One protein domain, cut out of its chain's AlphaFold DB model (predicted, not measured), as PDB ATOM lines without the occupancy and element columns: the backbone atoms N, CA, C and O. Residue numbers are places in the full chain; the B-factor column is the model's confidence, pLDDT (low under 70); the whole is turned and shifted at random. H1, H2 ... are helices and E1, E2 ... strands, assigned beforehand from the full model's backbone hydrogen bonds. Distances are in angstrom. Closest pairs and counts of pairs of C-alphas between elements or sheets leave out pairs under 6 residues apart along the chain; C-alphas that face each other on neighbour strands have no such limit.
ATOM      1  N   GLU A  49     115.945 -57.456 381.709       59.38
ATOM      2  CA  GLU A  49     116.089 -58.843 382.136       59.38
ATOM      3  C   GLU A  49     116.640 -58.866 383.562       59.38
ATOM      4  O   GLU A  49     117.599 -58.160 383.864       59.38
ATOM      5  N   ILE A  50     115.997 -59.634 384.440       67.25
ATOM      6  CA  ILE A  50     116.316 -59.669 385.874       67.25
ATOM      7  C   ILE A  50     116.712 -61.093 386.296       67.25
ATOM      8  O   ILE A  50     117.420 -61.306 387.273       67.25
ATOM      9  N   TYR A  51     116.289 -62.105 385.544       61.69
ATOM     10  CA  TYR A  51     116.707 -63.480 385.772       61.69
ATOM     11  C   TYR A  51     116.838 -64.207 384.435       61.69
ATOM     12  O   TYR A  51     115.851 -64.352 383.716       61.69
ATOM     13  N   GLY A  52     118.070 -64.608 384.114       57.53
ATOM     14  CA  GLY A  52     118.534 -65.051 382.797       57.53
ATOM     15  C   GLY A  52     119.970 -64.552 382.554       57.53
ATOM     16  O   GLY A  52     120.543 -63.903 383.431       57.53
ATOM     17  N   SER A  53     120.619 -64.930 381.449       46.25
ATOM     18  CA  SER A  53     122.060 -64.722 381.212       46.25
ATOM     19  C   SER A  53     122.439 -63.235 381.039       46.25
ATOM     20  O   SER A  53     122.708 -62.785 379.927       46.25
ATOM     21  N   GLY A  54     122.487 -62.458 382.126       49.66
ATOM     22  CA  GLY A  54     122.738 -61.015 382.069       49.66
ATOM     23  C   GLY A  54     122.881 -60.308 383.425       49.66
ATOM     24  O   GLY A  54     122.682 -60.890 384.489       49.66
ATOM     25  N   LYS A  55     123.297 -59.032 383.373       49.50
ATOM     26  CA  LYS A  55     123.576 -58.156 384.528       49.50
ATOM     27  C   LYS A  55     122.279 -57.658 385.178       49.50
ATOM     28  O   LYS A  55     121.777 -56.628 384.758       49.50
ATOM     29  N   ASP A  56     121.794 -58.391 386.173       55.34
ATOM     30  CA  ASP A  56     121.079 -57.925 387.378       55.34
ATOM     31  C   ASP A  56     120.613 -59.183 388.126       55.34
ATOM     32  O   ASP A  56     119.465 -59.591 388.053       55.34
ATOM     33  N   ILE A  57     121.558 -59.874 388.772       68.75
ATOM     34  CA  ILE A  57     121.339 -61.217 389.324       68.75
ATOM     35  C   ILE A  57     120.441 -61.120 390.565       68.75
ATOM     36  O   ILE A  57     120.859 -60.576 391.589       68.75
ATOM     37  N   LEU A  58     119.228 -61.677 390.483       76.56
ATOM     38  CA  LEU A  58     118.391 -61.920 391.659       76.56
ATOM     39  C   LEU A  58     119.167 -62.698 392.728       76.56
ATOM     40  O   LEU A  58     119.855 -63.676 392.431       76.56
ATOM     41  N   ASN A  59     119.008 -62.311 393.991       83.56
ATOM     42  CA  ASN A  59     119.485 -63.129 395.100       83.56
ATOM     43  C   ASN A  59     118.583 -64.365 395.292       83.56
ATOM     44  O   ASN A  59     117.463 -64.426 394.783       83.56
ATOM     45  N   SER A  60     119.055 -65.346 396.065       85.44
ATOM     46  CA  SER A  60     118.332 -66.603 396.303       85.44
ATOM     47  C   SER A  60     116.915 -66.399 396.843       85.44
ATOM     48  O   SER A  60     115.994 -67.053 396.371       85.44
ATOM     49  N   TYR A  61     116.712 -65.443 397.757       87.56
ATOM     50  CA  TYR A  61     115.382 -65.151 398.291       87.56
ATOM     51  C   TYR A  61     114.429 -64.681 397.187       87.56
ATOM     52  O   TYR A  61     113.327 -65.203 397.058       87.56
ATOM     53  N   GLN A  62     114.854 -63.729 396.355       87.69
ATOM     54  CA  GLN A  62     114.035 -63.215 395.257       87.69
ATOM     55  C   GLN A  62     113.720 -64.305 394.221       87.69
ATOM     56  O   GLN A  62     112.590 -64.369 393.737       87.69
ATOM     57  N   ILE A  63     114.689 -65.173 393.908       87.69
ATOM     58  CA  ILE A  63     114.496 -66.330 393.017       87.69
ATOM     59  C   ILE A  63     113.394 -67.242 393.567       87.69
ATOM     60  O   ILE A  63     112.445 -67.566 392.849       87.69
ATOM     61  N   ASP A  64     113.471 -67.596 394.851       90.75
ATOM     62  CA  ASP A  64     112.482 -68.454 395.506       90.75
ATOM     63  C   ASP A  64     111.080 -67.827 395.490       90.75
ATOM     64  O   ASP A  64     110.086 -68.520 395.262       90.75
ATOM     65  N   GLN A  65     110.981 -66.504 395.670       93.19
ATOM     66  CA  GLN A  65     109.698 -65.802 395.583       93.19
ATOM     67  C   GLN A  65     109.100 -65.860 394.171       93.19
ATOM     68  O   GLN A  65     107.898 -66.088 394.032       93.19
ATOM     69  N   PHE A  66     109.904 -65.718 393.114       92.75
ATOM     70  CA  PHE A  66     109.394 -65.842 391.745       92.75
ATOM     71  C   PHE A  66     108.999 -67.278 391.376       92.75
ATOM     72  O   PHE A  66     107.975 -67.458 390.715       92.75
ATOM     73  N   TYR A  67     109.723 -68.299 391.851       92.88
ATOM     74  CA  TYR A  67     109.264 -69.689 391.730       92.88
ATOM     75  C   TYR A  67     107.934 -69.913 392.460       92.88
ATOM     76  O   TYR A  67     107.032 -70.540 391.908       92.88
ATOM     77  N   SER A  68     107.783 -69.365 393.669       93.75
ATOM     78  CA  SER A  68     106.527 -69.431 394.428       93.75
ATOM     79  C   SER A  68     105.363 -68.779 393.667       93.75
ATOM     80  O   SER A  68     104.284 -69.361 393.562       93.75
ATOM     81  N   ILE A  69     105.595 -67.618 393.043       94.69
ATOM     82  CA  ILE A  69     104.608 -66.948 392.182       94.69
ATOM     83  C   ILE A  69     104.239 -67.824 390.974       94.69
ATOM     84  O   ILE A  69     103.057 -67.963 390.666       94.69
ATOM     85  N   ALA A  70     105.216 -68.439 390.301       94.81
ATOM     86  CA  ALA A  70     104.966 -69.320 389.159       94.81
ATOM     87  C   ALA A  70     104.134 -70.555 389.535       94.81
ATOM     88  O   ALA A  70     103.160 -70.876 388.850       94.81
ATOM     89  N   ARG A  71     104.458 -71.197 390.659       94.50
ATOM     90  CA  ARG A  71     103.694 -72.328 391.205       94.50
ATOM     91  C   ARG A  71     102.273 -71.926 391.588       94.50
ATOM     92  O   ARG A  71     101.320 -72.570 391.158       94.50
ATOM     93  N   GLY A  72     102.121 -70.805 392.294       94.69
ATOM     94  CA  GLY A  72     100.809 -70.260 392.636       94.69
ATOM     95  C   GLY A  72      99.973 -69.907 391.401       94.69
ATOM     96  O   GLY A  72      98.758 -70.099 391.407       94.69
ATOM     97  N   ALA A  73     100.606 -69.445 390.316       95.38
ATOM     98  CA  ALA A  73      99.915 -69.195 389.057       95.38
ATOM     99  C   ALA A  73      99.367 -70.492 388.447       95.38
ATOM    100  O   ALA A  73      98.179 -70.535 388.122       95.38
ATOM    101  N   ILE A  74     100.181 -71.553 388.374       94.88
ATOM    102  CA  ILE A  74      99.743 -72.887 387.924       94.88
ATOM    103  C   ILE A  74      98.589 -73.402 388.785       94.88
ATOM    104  O   ILE A  74      97.556 -73.793 388.246       94.88
ATOM    105  N   ASP A  75      98.720 -73.344 390.109       94.75
ATOM    106  CA  ASP A  75      97.689 -73.854 391.014       94.75
ATOM    107  C   ASP A  75      96.363 -73.093 390.903       94.75
ATOM    108  O   ASP A  75      95.298 -73.663 391.143       94.75
ATOM    109  N   SER A  76      96.417 -71.809 390.541       93.94
ATOM    110  CA  SER A  76      95.223 -70.975 390.370       93.94
ATOM    111  C   SER A  76      94.555 -71.101 388.997       93.94
ATOM    112  O   SER A  76      93.345 -70.916 388.912       93.94
ATOM    113  N   GLN A  77      95.326 -71.350 387.930       94.19
ATOM    114  CA  GLN A  77      94.837 -71.326 386.541       94.19
ATOM    115  C   GLN A  77      94.666 -72.716 385.923       94.19
ATOM    116  O   GLN A  77      93.945 -72.851 384.936       94.19
ATOM    117  N   VAL A  78      95.358 -73.726 386.455       91.56
ATOM    118  CA  VAL A  78      95.304 -75.109 385.968       91.56
ATOM    119  C   VAL A  78      94.551 -75.969 386.970       91.56
ATOM    120  O   VAL A  78      93.407 -76.329 386.727       91.56
ATOM    121  N   ARG A  79      95.168 -76.272 388.118       89.38
ATOM    122  CA  ARG A  79      94.553 -77.078 389.177       89.38
ATOM    123  C   ARG A  79      95.297 -76.905 390.491       89.38
ATOM    124  O   ARG A  79      96.518 -77.009 390.528       89.38
ATOM    125  N   LYS A  80      94.556 -76.726 391.584       91.62
ATOM    126  CA  LYS A  80      95.129 -76.550 392.921       91.62
ATOM    127  C   LYS A  80      95.969 -77.764 393.348       91.62
ATOM    128  O   LYS A  80      95.470 -78.886 393.325       91.62
ATOM    129  N   GLY A  81      97.198 -77.517 393.808       88.31
ATOM    130  CA  GLY A  81      98.123 -78.546 394.300       88.31
ATOM    131  C   GLY A  81      98.835 -79.321 393.189       88.31
ATOM    132  O   GLY A  81      99.548 -80.281 393.468       88.31
ATOM    133  N   LEU A  82      98.651 -78.926 391.924       88.69
ATOM    134  CA  LEU A  82      99.378 -79.520 390.806       88.69
ATOM    135  C   LEU A  82     100.855 -79.132 390.854       88.69
ATOM    136  O   LEU A  82     101.707 -79.936 390.485       88.69
ATOM    137  N   SER A  83     101.159 -77.924 391.328       89.81
ATOM    138  CA  SER A  83     102.530 -77.426 391.402       89.81
ATOM    139  C   SER A  83     103.440 -78.260 392.313       89.81
ATOM    140  O   SER A  83     104.642 -78.318 392.065       89.81
ATOM    141  N   ASP A  84     102.878 -78.975 393.294       90.50
ATOM    142  CA  ASP A  84     103.612 -79.886 394.184       90.50
ATOM    143  C   ASP A  84     104.129 -81.145 393.462       90.50
ATOM    144  O   ASP A  84     105.024 -81.827 393.959       90.50
ATOM    145  N   GLN A  85     103.572 -81.463 392.290       88.38
ATOM    146  CA  GLN A  85     103.970 -82.606 391.456       88.38
ATOM    147  C   GLN A  85     104.997 -82.219 390.381       88.38
ATOM    148  O   GLN A  85     105.335 -83.037 389.523       88.38
ATOM    149  N   LEU A  86     105.451 -80.965 390.388       90.00
ATOM    150  CA  LEU A  86     106.311 -80.398 389.363       90.00
ATOM    151  C   LEU A  86     107.690 -80.054 389.924       90.00
ATOM    152  O   LEU A  86     107.827 -79.304 390.892       90.00
ATOM    153  N   ASP A  87     108.722 -80.519 389.233       91.06
ATOM    154  CA  ASP A  87     110.096 -80.101 389.477       91.06
ATOM    155  C   ASP A  87     110.388 -78.775 388.756       91.06
ATOM    156  O   ASP A  87     109.928 -78.534 387.635       91.06
ATOM    157  N   ASN A  88     111.180 -77.906 389.393       88.69
ATOM    158  CA  ASN A  88     111.646 -76.660 388.780       88.69
ATOM    159  C   ASN A  88     112.816 -76.954 387.833       88.69
ATOM    160  O   ASN A  88     113.867 -77.390 388.298       88.69
ATOM    161  N   GLU A  89     112.673 -76.649 386.544       89.00
ATOM    162  CA  GLU A  89     113.771 -76.775 385.573       89.00
ATOM    163  C   GLU A  89     114.441 -75.425 385.326       89.00
ATOM    164  O   GLU A  89     115.647 -75.263 385.509       89.00
ATOM    165  N   SER A  90     113.654 -74.430 384.921       88.12
ATOM    166  CA  SER A  90     114.170 -73.086 384.698       88.12
ATOM    167  C   SER A  90     113.124 -72.020 384.966       88.12
ATOM    168  O   SER A  90     111.913 -72.249 384.942       88.12
ATOM    169  N   LEU A  91     113.625 -70.823 385.225       88.25
ATOM    170  CA  LEU A  91     112.841 -69.622 385.396       88.25
ATOM    171  C   LEU A  91     113.519 -68.524 384.576       88.25
ATOM    172  O   LEU A  91     114.740 -68.479 384.450       88.25
ATOM    173  N   TYR A  92     112.716 -67.651 384.002       87.81
ATOM    174  CA  TYR A  92     113.140 -66.426 383.355       87.81
ATOM    175  C   TYR A  92     112.197 -65.325 383.812       87.81
ATOM    176  O   TYR A  92     110.977 -65.512 383.827       87.81
ATOM    177  N   VAL A  93     112.764 -64.190 384.211       87.25
ATOM    178  CA  VAL A  93     111.989 -63.053 384.710       87.25
ATOM    179  C   VAL A  93     112.471 -61.781 384.036       87.25
ATOM    180  O   VAL A  93     113.639 -61.398 384.141       87.25
ATOM    181  N   GLU A  94     111.540 -61.088 383.390       85.88
ATOM    182  CA  GLU A  94     111.768 -59.794 382.755       85.88
ATOM    183  C   GLU A  94     110.818 -58.757 383.348       85.88
ATOM    184  O   GLU A  94     109.614 -58.984 383.493       85.88
ATOM    185  N   LYS A  95     111.325 -57.565 383.654       81.19
ATOM    186  CA  LYS A  95     110.448 -56.433 383.946       81.19
ATOM    187  C   LYS A  95     109.774 -55.955 382.667       81.19
ATOM    188  O   LYS A  95     110.434 -55.607 381.689       81.19
ATOM    189  N   VAL A  96     108.460 -55.778 382.740       85.25
ATOM    190  CA  VAL A  96     107.666 -55.205 381.650       85.25
ATOM    191  C   VAL A  96     107.090 -53.842 382.021       85.25
ATOM    192  O   VAL A  96     107.183 -53.373 383.155       85.25
ATOM    193  N   LYS A  97     106.490 -53.168 381.034       80.56
ATOM    194  CA  LYS A  97     105.899 -51.839 381.213       80.56
ATOM    195  C   LYS A  97     104.792 -51.870 382.277       80.56
ATOM    196  O   LYS A  97     103.820 -52.621 382.164       80.56
ATOM    197  N   GLY A  98     104.904 -50.981 383.261       75.69
ATOM    198  CA  GLY A  98     103.950 -50.830 384.363       75.69
ATOM    199  C   GLY A  98     104.569 -51.061 385.743       75.69
ATOM    200  O   GLY A  98     105.616 -51.686 385.889       75.69
ATOM    201  N   LYS A  99     103.930 -50.507 386.778       79.06
ATOM    202  CA  LYS A  99     104.407 -50.613 388.163       79.06
ATOM    203  C   LYS A  99     104.205 -52.040 388.682       79.06
ATOM    204  O   LYS A  99     103.094 -52.550 388.605       79.06
ATOM    205  N   GLY A 100     105.273 -52.650 389.206       83.00
ATOM    206  CA  GLY A 100     105.225 -53.984 389.819       83.00
ATOM    207  C   GLY A 100     104.882 -55.111 388.843       83.00
ATOM    208  O   GLY A 100     104.295 -56.103 389.258       83.00
ATOM    209  N   ARG A 101     105.180 -54.947 387.546       88.50
ATOM    210  CA  ARG A 101     104.848 -55.934 386.515       88.50
ATOM    211  C   ARG A 101     106.073 -56.685 386.018       88.50
ATOM    212  O   ARG A 101     107.050 -56.070 385.586       88.50
ATOM    213  N   TYR A 102     105.957 -58.005 386.011       89.44
ATOM    214  CA  TYR A 102     107.036 -58.921 385.665       89.44
ATOM    215  C   TYR A 102     106.502 -59.990 384.719       89.44
ATOM    216  O   TYR A 102     105.536 -60.673 385.048       89.44
ATOM    217  N   TYR A 103     107.095 -60.109 383.537       91.88
ATOM    218  CA  TYR A 103     106.918 -61.275 382.686       91.88
ATOM    219  C   TYR A 103     107.714 -62.433 383.280       91.88
ATOM    220  O   TYR A 103     108.867 -62.258 383.676       91.88
ATOM    221  N   ILE A 104     107.079 -63.594 383.356       93.00
ATOM    222  CA  ILE A 104     107.647 -64.814 383.906       93.00
ATOM    223  C   ILE A 104     107.483 -65.902 382.854       93.00
ATOM    224  O   ILE A 104     106.366 -66.176 382.414       93.00
ATOM    225  N   GLU A 105     108.595 -66.526 382.481       93.06
ATOM    226  CA  GLU A 105     108.614 -67.814 381.798       93.06
ATOM    227  C   GLU A 105     109.166 -68.852 382.777       93.06
ATOM    228  O   GLU A 105     110.271 -68.720 383.296       93.06
ATOM    229  N   TYR A 106     108.369 -69.871 383.064       93.31
ATOM    230  CA  TYR A 106     108.693 -70.941 383.992       93.31
ATOM    231  C   TYR A 106     108.607 -72.274 383.259       93.31
ATOM    232  O   TYR A 106     107.581 -72.596 382.650       93.31
ATOM    233  N   VAL A 107     109.695 -73.037 383.304       92.38
ATOM    234  CA  VAL A 107     109.742 -74.404 382.799       92.38
ATOM    235  C   VAL A 107     109.714 -75.344 383.991       92.38
ATOM    236  O   VAL A 107     110.591 -75.312 384.858       92.38
ATOM    237  N   SER A 108     108.690 -76.184 384.013       92.75
ATOM    238  CA  SER A 108     108.500 -77.232 385.006       92.75
ATOM    239  C   SER A 108     108.605 -78.600 384.363       92.75
ATOM    240  O   SER A 108     108.223 -78.765 383.202       92.75
ATOM    241  N   LYS A 109     109.016 -79.600 385.130       92.25
ATOM    242  CA  LYS A 109     109.009 -80.994 384.703       92.25
ATOM    243  C   LYS A 109     108.022 -81.797 385.537       92.25
ATOM    244  O   LYS A 109     108.075 -81.774 386.759       92.25
ATOM    245  N   LEU A 110     107.141 -82.525 384.862       89.25
ATOM    246  CA  LEU A 110     106.324 -83.562 385.480       89.25
ATOM    247  C   LEU A 110     107.082 -84.885 385.382       89.25
ATOM    248  O   LEU A 110     107.410 -85.320 384.272       89.25
ATOM    249  N   ASP A 111     107.351 -85.509 386.525       84.06
ATOM    250  CA  ASP A 111     107.975 -86.832 386.622       84.06
ATOM    251  C   ASP A 111     106.988 -87.820 387.267       84.06
ATOM    252  O   ASP A 111     107.032 -88.116 388.459       84.06
ATOM    253  N   ALA A 112     106.043 -88.312 386.464       76.44
ATOM    254  CA  ALA A 112     105.018 -89.268 386.883       76.44
ATOM    255  C   ALA A 112     105.432 -90.694 386.482       76.44
ATOM    256  O   ALA A 112     104.834 -91.335 385.610       76.44
ATOM    257  N   GLY A 113     106.518 -91.181 387.088       78.31
ATOM    258  CA  GLY A 113     107.069 -92.513 386.835       78.31
ATOM    259  C   GLY A 113     107.651 -92.657 385.425       78.31
ATOM    260  O   GLY A 113     108.815 -92.338 385.192       78.31
ATOM    261  N   ILE A 114     106.854 -93.178 384.485       73.56
ATOM    262  CA  ILE A 114     107.278 -93.409 383.089       73.56
ATOM    263  C   ILE A 114     107.151 -92.124 382.255       73.56
ATOM    264  O   ILE A 114     107.889 -91.933 381.288       73.56
ATOM    265  N   ILE A 115     106.246 -91.215 382.634       74.25
ATOM    266  CA  ILE A 115     106.040 -89.950 381.927       74.25
ATOM    267  C   ILE A 115     106.975 -88.900 382.523       74.25
ATOM    268  O   ILE A 115     106.774 -88.445 383.647       74.25
ATOM    269  N   LYS A 116     107.981 -88.501 381.741       86.00
ATOM    270  CA  LYS A 116     108.857 -87.360 382.023       86.00
ATOM    271  C   LYS A 116     108.632 -86.312 380.947       86.00
ATOM    272  O   LYS A 116     109.026 -86.526 379.798       86.00
ATOM    273  N   ARG A 117     107.978 -85.203 381.286       89.44
ATOM    274  CA  ARG A 117     107.656 -84.155 380.309       89.44
ATOM    275  C   ARG A 117     107.900 -82.773 380.884       89.44
ATOM    276  O   ARG A 117     107.501 -82.483 382.006       89.44
ATOM    277  N   ASN A 118     108.523 -81.925 380.073       91.56
ATOM    278  CA  ASN A 118     108.723 -80.522 380.398       91.56
ATOM    279  C   ASN A 118     107.551 -79.703 379.861       91.56
ATOM    280  O   ASN A 118     107.111 -79.896 378.725       91.56
ATOM    281  N   PHE A 119     107.095 -78.757 380.667       93.25
ATOM    282  CA  PHE A 119     106.025 -77.833 380.345       93.25
ATOM    283  C   PHE A 119     106.512 -76.408 380.525       93.25
ATOM    284  O   PHE A 119     107.102 -76.062 381.546       93.25
ATOM    285  N   ARG A 120     106.244 -75.579 379.520       94.69
ATOM    286  CA  ARG A 120     106.496 -74.145 379.580       94.69
ATOM    287  C   ARG A 120     105.214 -73.429 379.979       94.69
ATOM    288  O   ARG A 120     104.164 -73.672 379.383       94.69
ATOM    289  N   THR A 121     105.338 -72.529 380.943       95.88
ATOM    290  CA  THR A 121     104.287 -71.622 381.401       95.88
ATOM    291  C   THR A 121     104.784 -70.189 381.290       95.88
ATOM    292  O   THR A 121     105.858 -69.872 381.793       95.88
ATOM    293  N   THR A 122     104.014 -69.321 380.644       96.31
ATOM    294  CA  THR A 122     104.319 -67.898 380.496       96.31
ATOM    295  C   THR A 122     103.154 -67.056 380.998       96.31
ATOM    296  O   THR A 122     101.986 -67.388 380.798       96.31
ATOM    297  N   PHE A 123     103.459 -65.975 381.709       96.81
ATOM    298  CA  PHE A 123     102.453 -65.033 382.197       96.81
ATOM    299  C   PHE A 123     103.101 -63.713 382.615       96.81
ATOM    300  O   PHE A 123     104.319 -63.593 382.733       96.81
ATOM    301  N   THR A 124     102.283 -62.693 382.858       94.94
ATOM    302  CA  THR A 124     102.714 -61.471 383.544       94.94
ATOM    303  C   THR A 124     102.143 -61.450 384.955       94.94
ATOM    304  O   THR A 124     100.924 -61.437 385.130       94.94
ATOM    305  N   ALA A 125     103.015 -61.396 385.957       93.62
ATOM    306  CA  ALA A 125     102.657 -61.163 387.347       93.62
ATOM    307  C   ALA A 125     102.556 -59.659 387.628       93.62
ATOM    308  O   ALA A 125     103.439 -58.883 387.256       93.62
ATOM    309  N   GLY A 126     101.486 -59.241 388.302       92.19
ATOM    310  CA  GLY A 126     101.353 -57.907 388.883       92.19
ATOM    311  C   GLY A 126     101.422 -57.967 390.403       92.19
ATOM    312  O   GLY A 126     100.494 -58.482 391.027       92.19
ATOM    313  N   LEU A 127     102.485 -57.413 390.981       89.00
ATOM    314  CA  LEU A 127     102.681 -57.284 392.423       89.00
ATOM    315  C   LEU A 127     102.154 -55.928 392.904       89.00
ATOM    316  O   LEU A 127     102.449 -54.890 392.309       89.00
ATOM    317  N   GLU A 128     101.391 -55.927 393.996       84.75
ATOM    318  CA  GLU A 128     100.886 -54.691 394.612       84.75
ATOM    319  C   GLU A 128     102.026 -53.867 395.233       84.75
ATOM    320  O   GLU A 128     102.091 -52.642 395.102       84.75
ATOM    321  N   THR A 129     102.972 -54.567 395.860       84.25
ATOM    322  CA  THR A 129     104.190 -54.023 396.456       84.25
ATOM    323  C   THR A 129     105.402 -54.787 395.940       84.25
ATOM    324  O   THR A 129     105.326 -55.984 395.687       84.25
ATOM    325  N   ALA A 130     106.530 -54.092 395.789       79.81
ATOM    326  CA  ALA A 130     107.783 -54.720 395.381       79.81
ATOM    327  C   ALA A 130     108.386 -55.593 396.492       79.81
ATOM    328  O   ALA A 130     109.012 -56.597 396.190       79.81
ATOM    329  N   ASP A 131     108.188 -55.226 397.764       85.31
ATOM    330  CA  ASP A 131     108.670 -55.985 398.927       85.31
ATOM    331  C   ASP A 131     107.883 -57.296 399.063       85.31
ATOM    332  O   ASP A 131     106.705 -57.280 399.442       85.31
ATOM    333  N   PHE A 132     108.528 -58.429 398.771       86.69
ATOM    334  CA  PHE A 132     107.890 -59.746 398.809       86.69
ATOM    335  C   PHE A 132     107.394 -60.114 400.210       86.69
ATOM    336  O   PHE A 132     106.393 -60.812 400.343       86.69
ATOM    337  N   ARG A 133     107.996 -59.563 401.273       85.94
ATOM    338  CA  ARG A 133     107.536 -59.780 402.659       85.94
ATOM    339  C   ARG A 133     106.166 -59.156 402.927       85.94
ATOM    340  O   ARG A 133     105.495 -59.517 403.893       85.94
ATOM    341  N   LYS A 134     105.766 -58.190 402.097       82.62
ATOM    342  CA  LYS A 134     104.500 -57.454 402.204       82.62
ATOM    343  C   LYS A 134     103.497 -57.841 401.118       82.62
ATOM    344  O   LYS A 134     102.322 -57.521 401.265       82.62
ATOM    345  N   SER A 135     103.928 -58.527 400.058       78.44
ATOM    346  CA  SER A 135     103.051 -58.975 398.975       78.44
ATOM    347  C   SER A 135     102.534 -60.383 399.262       78.44
ATOM    348  O   SER A 135     103.250 -61.358 399.077       78.44
ATOM    349  N   LYS A 136     101.277 -60.507 399.706       77.25
ATOM    350  CA  LYS A 136     100.631 -61.821 399.920       77.25
ATOM    351  C   LYS A 136      99.868 -62.334 398.701       77.25
ATOM    352  O   LYS A 136      99.525 -63.507 398.638       77.25
ATOM    353  N   THR A 137      99.569 -61.445 397.763       85.25
ATOM    354  CA  THR A 137      98.750 -61.721 396.585       85.25
ATOM    355  C   THR A 137      99.406 -61.121 395.354       85.25
ATOM    356  O   THR A 137     100.161 -60.150 395.443       85.25
ATOM    357  N   PHE A 138      99.102 -61.690 394.195       90.94
ATOM    358  CA  PHE A 138      99.532 -61.180 392.903       90.94
ATOM    359  C   PHE A 138      98.419 -61.379 391.882       90.94
ATOM    360  O   PHE A 138      97.587 -62.274 392.008       90.94
ATOM    361  N   ASN A 139      98.415 -60.525 390.867       93.56
ATOM    362  CA  ASN A 139      97.511 -60.651 389.733       93.56
ATOM    363  C   ASN A 139      98.212 -61.385 388.592       93.56
ATOM    364  O   ASN A 139      99.402 -61.165 388.358       93.56
ATOM    365  N   ILE A 140      97.460 -62.195 387.854       95.00
ATOM    366  CA  ILE A 140      97.953 -62.956 386.707       95.00
ATOM    367  C   ILE A 140      97.329 -62.372 385.446       95.00
ATOM    368  O   ILE A 140      96.116 -62.188 385.368       95.00
ATOM    369  N   TYR A 141      98.162 -62.083 384.452       94.25
ATOM    370  CA  TYR A 141      97.726 -61.602 383.146       94.25
ATOM    371  C   TYR A 141      98.363 -62.443 382.043       94.25
ATOM    372  O   TYR A 141      99.526 -62.831 382.163       94.25
ATOM    373  N   ASN A 142      97.631 -62.643 380.943       94.38
ATOM    374  CA  ASN A 142      98.115 -63.320 379.733       94.38
ATOM    375  C   ASN A 142      98.730 -64.702 380.020       94.38
ATOM    376  O   ASN A 142      99.812 -65.008 379.529       94.38
ATOM    377  N   PHE A 143      98.068 -65.500 380.861       96.38
ATOM    378  CA  PHE A 143      98.537 -66.835 381.219       96.38
ATOM    379  C   PHE A 143      98.451 -67.785 380.023       96.38
ATOM    380  O   PHE A 143      97.394 -67.913 379.404       96.38
ATOM    381  N   GLN A 144      99.556 -68.457 379.720       95.88
ATOM    382  CA  GLN A 144      99.651 -69.515 378.722       95.88
ATOM    383  C   GLN A 144     100.490 -70.647 379.304       95.88
ATOM    384  O   GLN A 144     101.557 -70.407 379.869       95.88
ATOM    385  N   SER A 145     100.029 -71.889 379.191       94.12
ATOM    386  CA  SER A 145     100.760 -73.026 379.742       94.12
ATOM    387  C   SER A 145     100.493 -74.287 378.946       94.12
ATOM    388  O   SER A 145      99.356 -74.746 378.889       94.12
ATOM    389  N   GLY A 146     101.558 -74.906 378.433       90.81
ATOM    390  CA  GLY A 146     101.444 -76.227 377.812       90.81
ATOM    391  C   GLY A 146     101.054 -77.322 378.814       90.81
ATOM    392  O   GLY A 146     100.618 -78.393 378.407       90.81
ATOM    393  N   LEU A 147     101.210 -77.067 380.124       89.81
ATOM    394  CA  LEU A 147     100.687 -77.950 381.169       89.81
ATOM    395  C   LEU A 147      99.164 -77.873 381.236       89.81
ATOM    396  O   LEU A 147      98.530 -78.901 381.427       89.81
ATOM    397  N   LYS A 148      98.583 -76.677 381.066       89.25
ATOM    398  CA  LYS A 148      97.128 -76.515 381.041       89.25
ATOM    399  C   LYS A 148      96.525 -77.318 379.892       89.25
ATOM    400  O   LYS A 148      95.635 -78.119 380.132       89.25
ATOM    401  N   ASP A 149      97.081 -77.162 378.693       87.31
ATOM    402  CA  ASP A 149      96.620 -77.890 377.506       87.31
ATOM    403  C   ASP A 149      96.706 -79.412 377.713       87.31
ATOM    404  O   ASP A 149      95.795 -80.146 377.349       87.31
ATOM    405  N   PHE A 150      97.782 -79.887 378.352       87.69
ATOM    406  CA  PHE A 150      97.944 -81.299 378.694       87.69
ATOM    407  C   PHE A 150      96.919 -81.777 379.730       87.69
ATOM    408  O   PHE A 150      96.342 -82.844 379.566       87.69
ATOM    409  N   VAL A 151      96.675 -81.023 380.801       87.06
ATOM    410  CA  VAL A 151      95.675 -81.419 381.805       87.06
ATOM    411  C   VAL A 151      94.278 -81.453 381.183       87.06
ATOM    412  O   VAL A 151      93.598 -82.461 381.324       87.06
ATOM    413  N   ASP A 152      93.897 -80.425 380.420       85.81
ATOM    414  CA  ASP A 152      92.595 -80.361 379.746       85.81
ATOM    415  C   ASP A 152      92.379 -81.537 378.759       85.81
ATOM    416  O   ASP A 152      91.248 -81.969 378.549       85.81
ATOM    417  N   GLU A 153      93.443 -82.059 378.134       84.81
ATOM    418  CA  GLU A 153      93.372 -83.188 377.189       84.81
ATOM    419  C   GLU A 153      93.241 -84.555 377.886       84.81
ATOM    420  O   GLU A 153      92.502 -85.418 377.410       84.81
ATOM    421  N   TYR A 154      93.966 -84.775 378.991       78.56
ATOM    422  CA  TYR A 154      94.116 -86.103 379.616       78.56
ATOM    423  C   TYR A 154      93.348 -86.287 380.930       78.56
ATOM    424  O   TYR A 154      93.207 -87.420 381.392       78.56
ATOM    425  N   ASP A 155      92.871 -85.202 381.528       71.75
ATOM    426  CA  ASP A 155      92.064 -85.185 382.749       71.75
ATOM    427  C   ASP A 155      91.046 -84.026 382.677       71.75
ATOM    428  O   ASP A 155      91.120 -83.093 383.482       71.75
ATOM    429  N   PRO A 156      90.155 -84.014 381.656       63.19
ATOM    430  CA  PRO A 156      89.082 -83.033 381.596       63.19
ATOM    431  C   PRO A 156      88.120 -83.293 382.759       63.19
ATOM    432  O   PRO A 156      87.642 -84.416 382.909       63.19
TER     433      PRO A 156
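This is residues 49 to 156 of the 157 residues of an uncharacterized protein of Lactobacillus brantae DSM 23927 (UniProt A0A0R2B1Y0). A twisted sheet of five strands curls round one long helix, H1, which packs inside the curl. A second, shorter helix, H2, follows directly on strand E5 and packs on E4 with its first residues, 146 to 150. The printed part has 108 residues, with two named helices and five named strands in the order E1 H1 E2 E3 E4 E5 H2; the class is mixed, helices and strands. The sheet's order is E1 E2 E3 E4 E5, all antiparallel. The whole is compact, with a radius of gyration of the C-alphas of 14.0 A, and only just elongated, spanning 39 by 26 by 23 A.

E1, residues 49 to 51, is an edge strand, antiparallel to E2, residues 86 to 95, with N 50 and O 93 3.0 A apart. H1, residues 60 to 77, is on the sheet, two layers with this helix on one face. E2, E3, residues 101 to 112, E4, residues 115 to 127, and E5, residues 138 to 145, form a meander, each strand the antiparallel neighbour of the one before. E2 and E3 are a hairpin, with N 92 and O 105 2.8 A apart. E3 and E4 are a hairpin, with N 106 and O 121 2.8 A apart. E4 and E5 are a hairpin, with N 124 and O 141 2.8 A apart. E2 bends by 68 degrees at residue 89, E4 by 59 degrees at residue 124 and E5 by 79 degrees at residue 142. The closest C-alphas of H1 and E3 are those of Ala 70 and Tyr 106, 6.6 A apart; those of H1 and E5 are Ala 73 and Ile 140, 6.9 A. H2, residues 146 to 154, stands up from the sheet, rising 46 degrees out of the local plane. The closest C-alphas of H2 and E4 are those of Leu 147 and Phe 119, 5.4 A apart. H1 and H2 are close but not clearly touching, with C-alphas 77 and 148 7.9 A apart. In H1 and H2 every O i to N i+4 pair is within hydrogen-bond range.

E1 begins at C-alpha 49 (116.089, -58.843, 382.136). From first to last C-alpha H1 measures 25.9 A, E2 24.9 A, E3 33.3 A, E4 34.5 A, E5 17.7 A and H2 12.4 A. H1 begins at C-alpha 60 (118.332, -66.603, 396.303), and H2 ends at C-alpha 154 (94.116, -86.103, 379.616).

The two C-alphas farthest apart, those of Lys 99 and Ile 114, are 43.2 A apart. The printed part has no cut and no long link. The mean pLDDT of the printed part is 85.7, with residues 49 to 57 and residue 156 under 70.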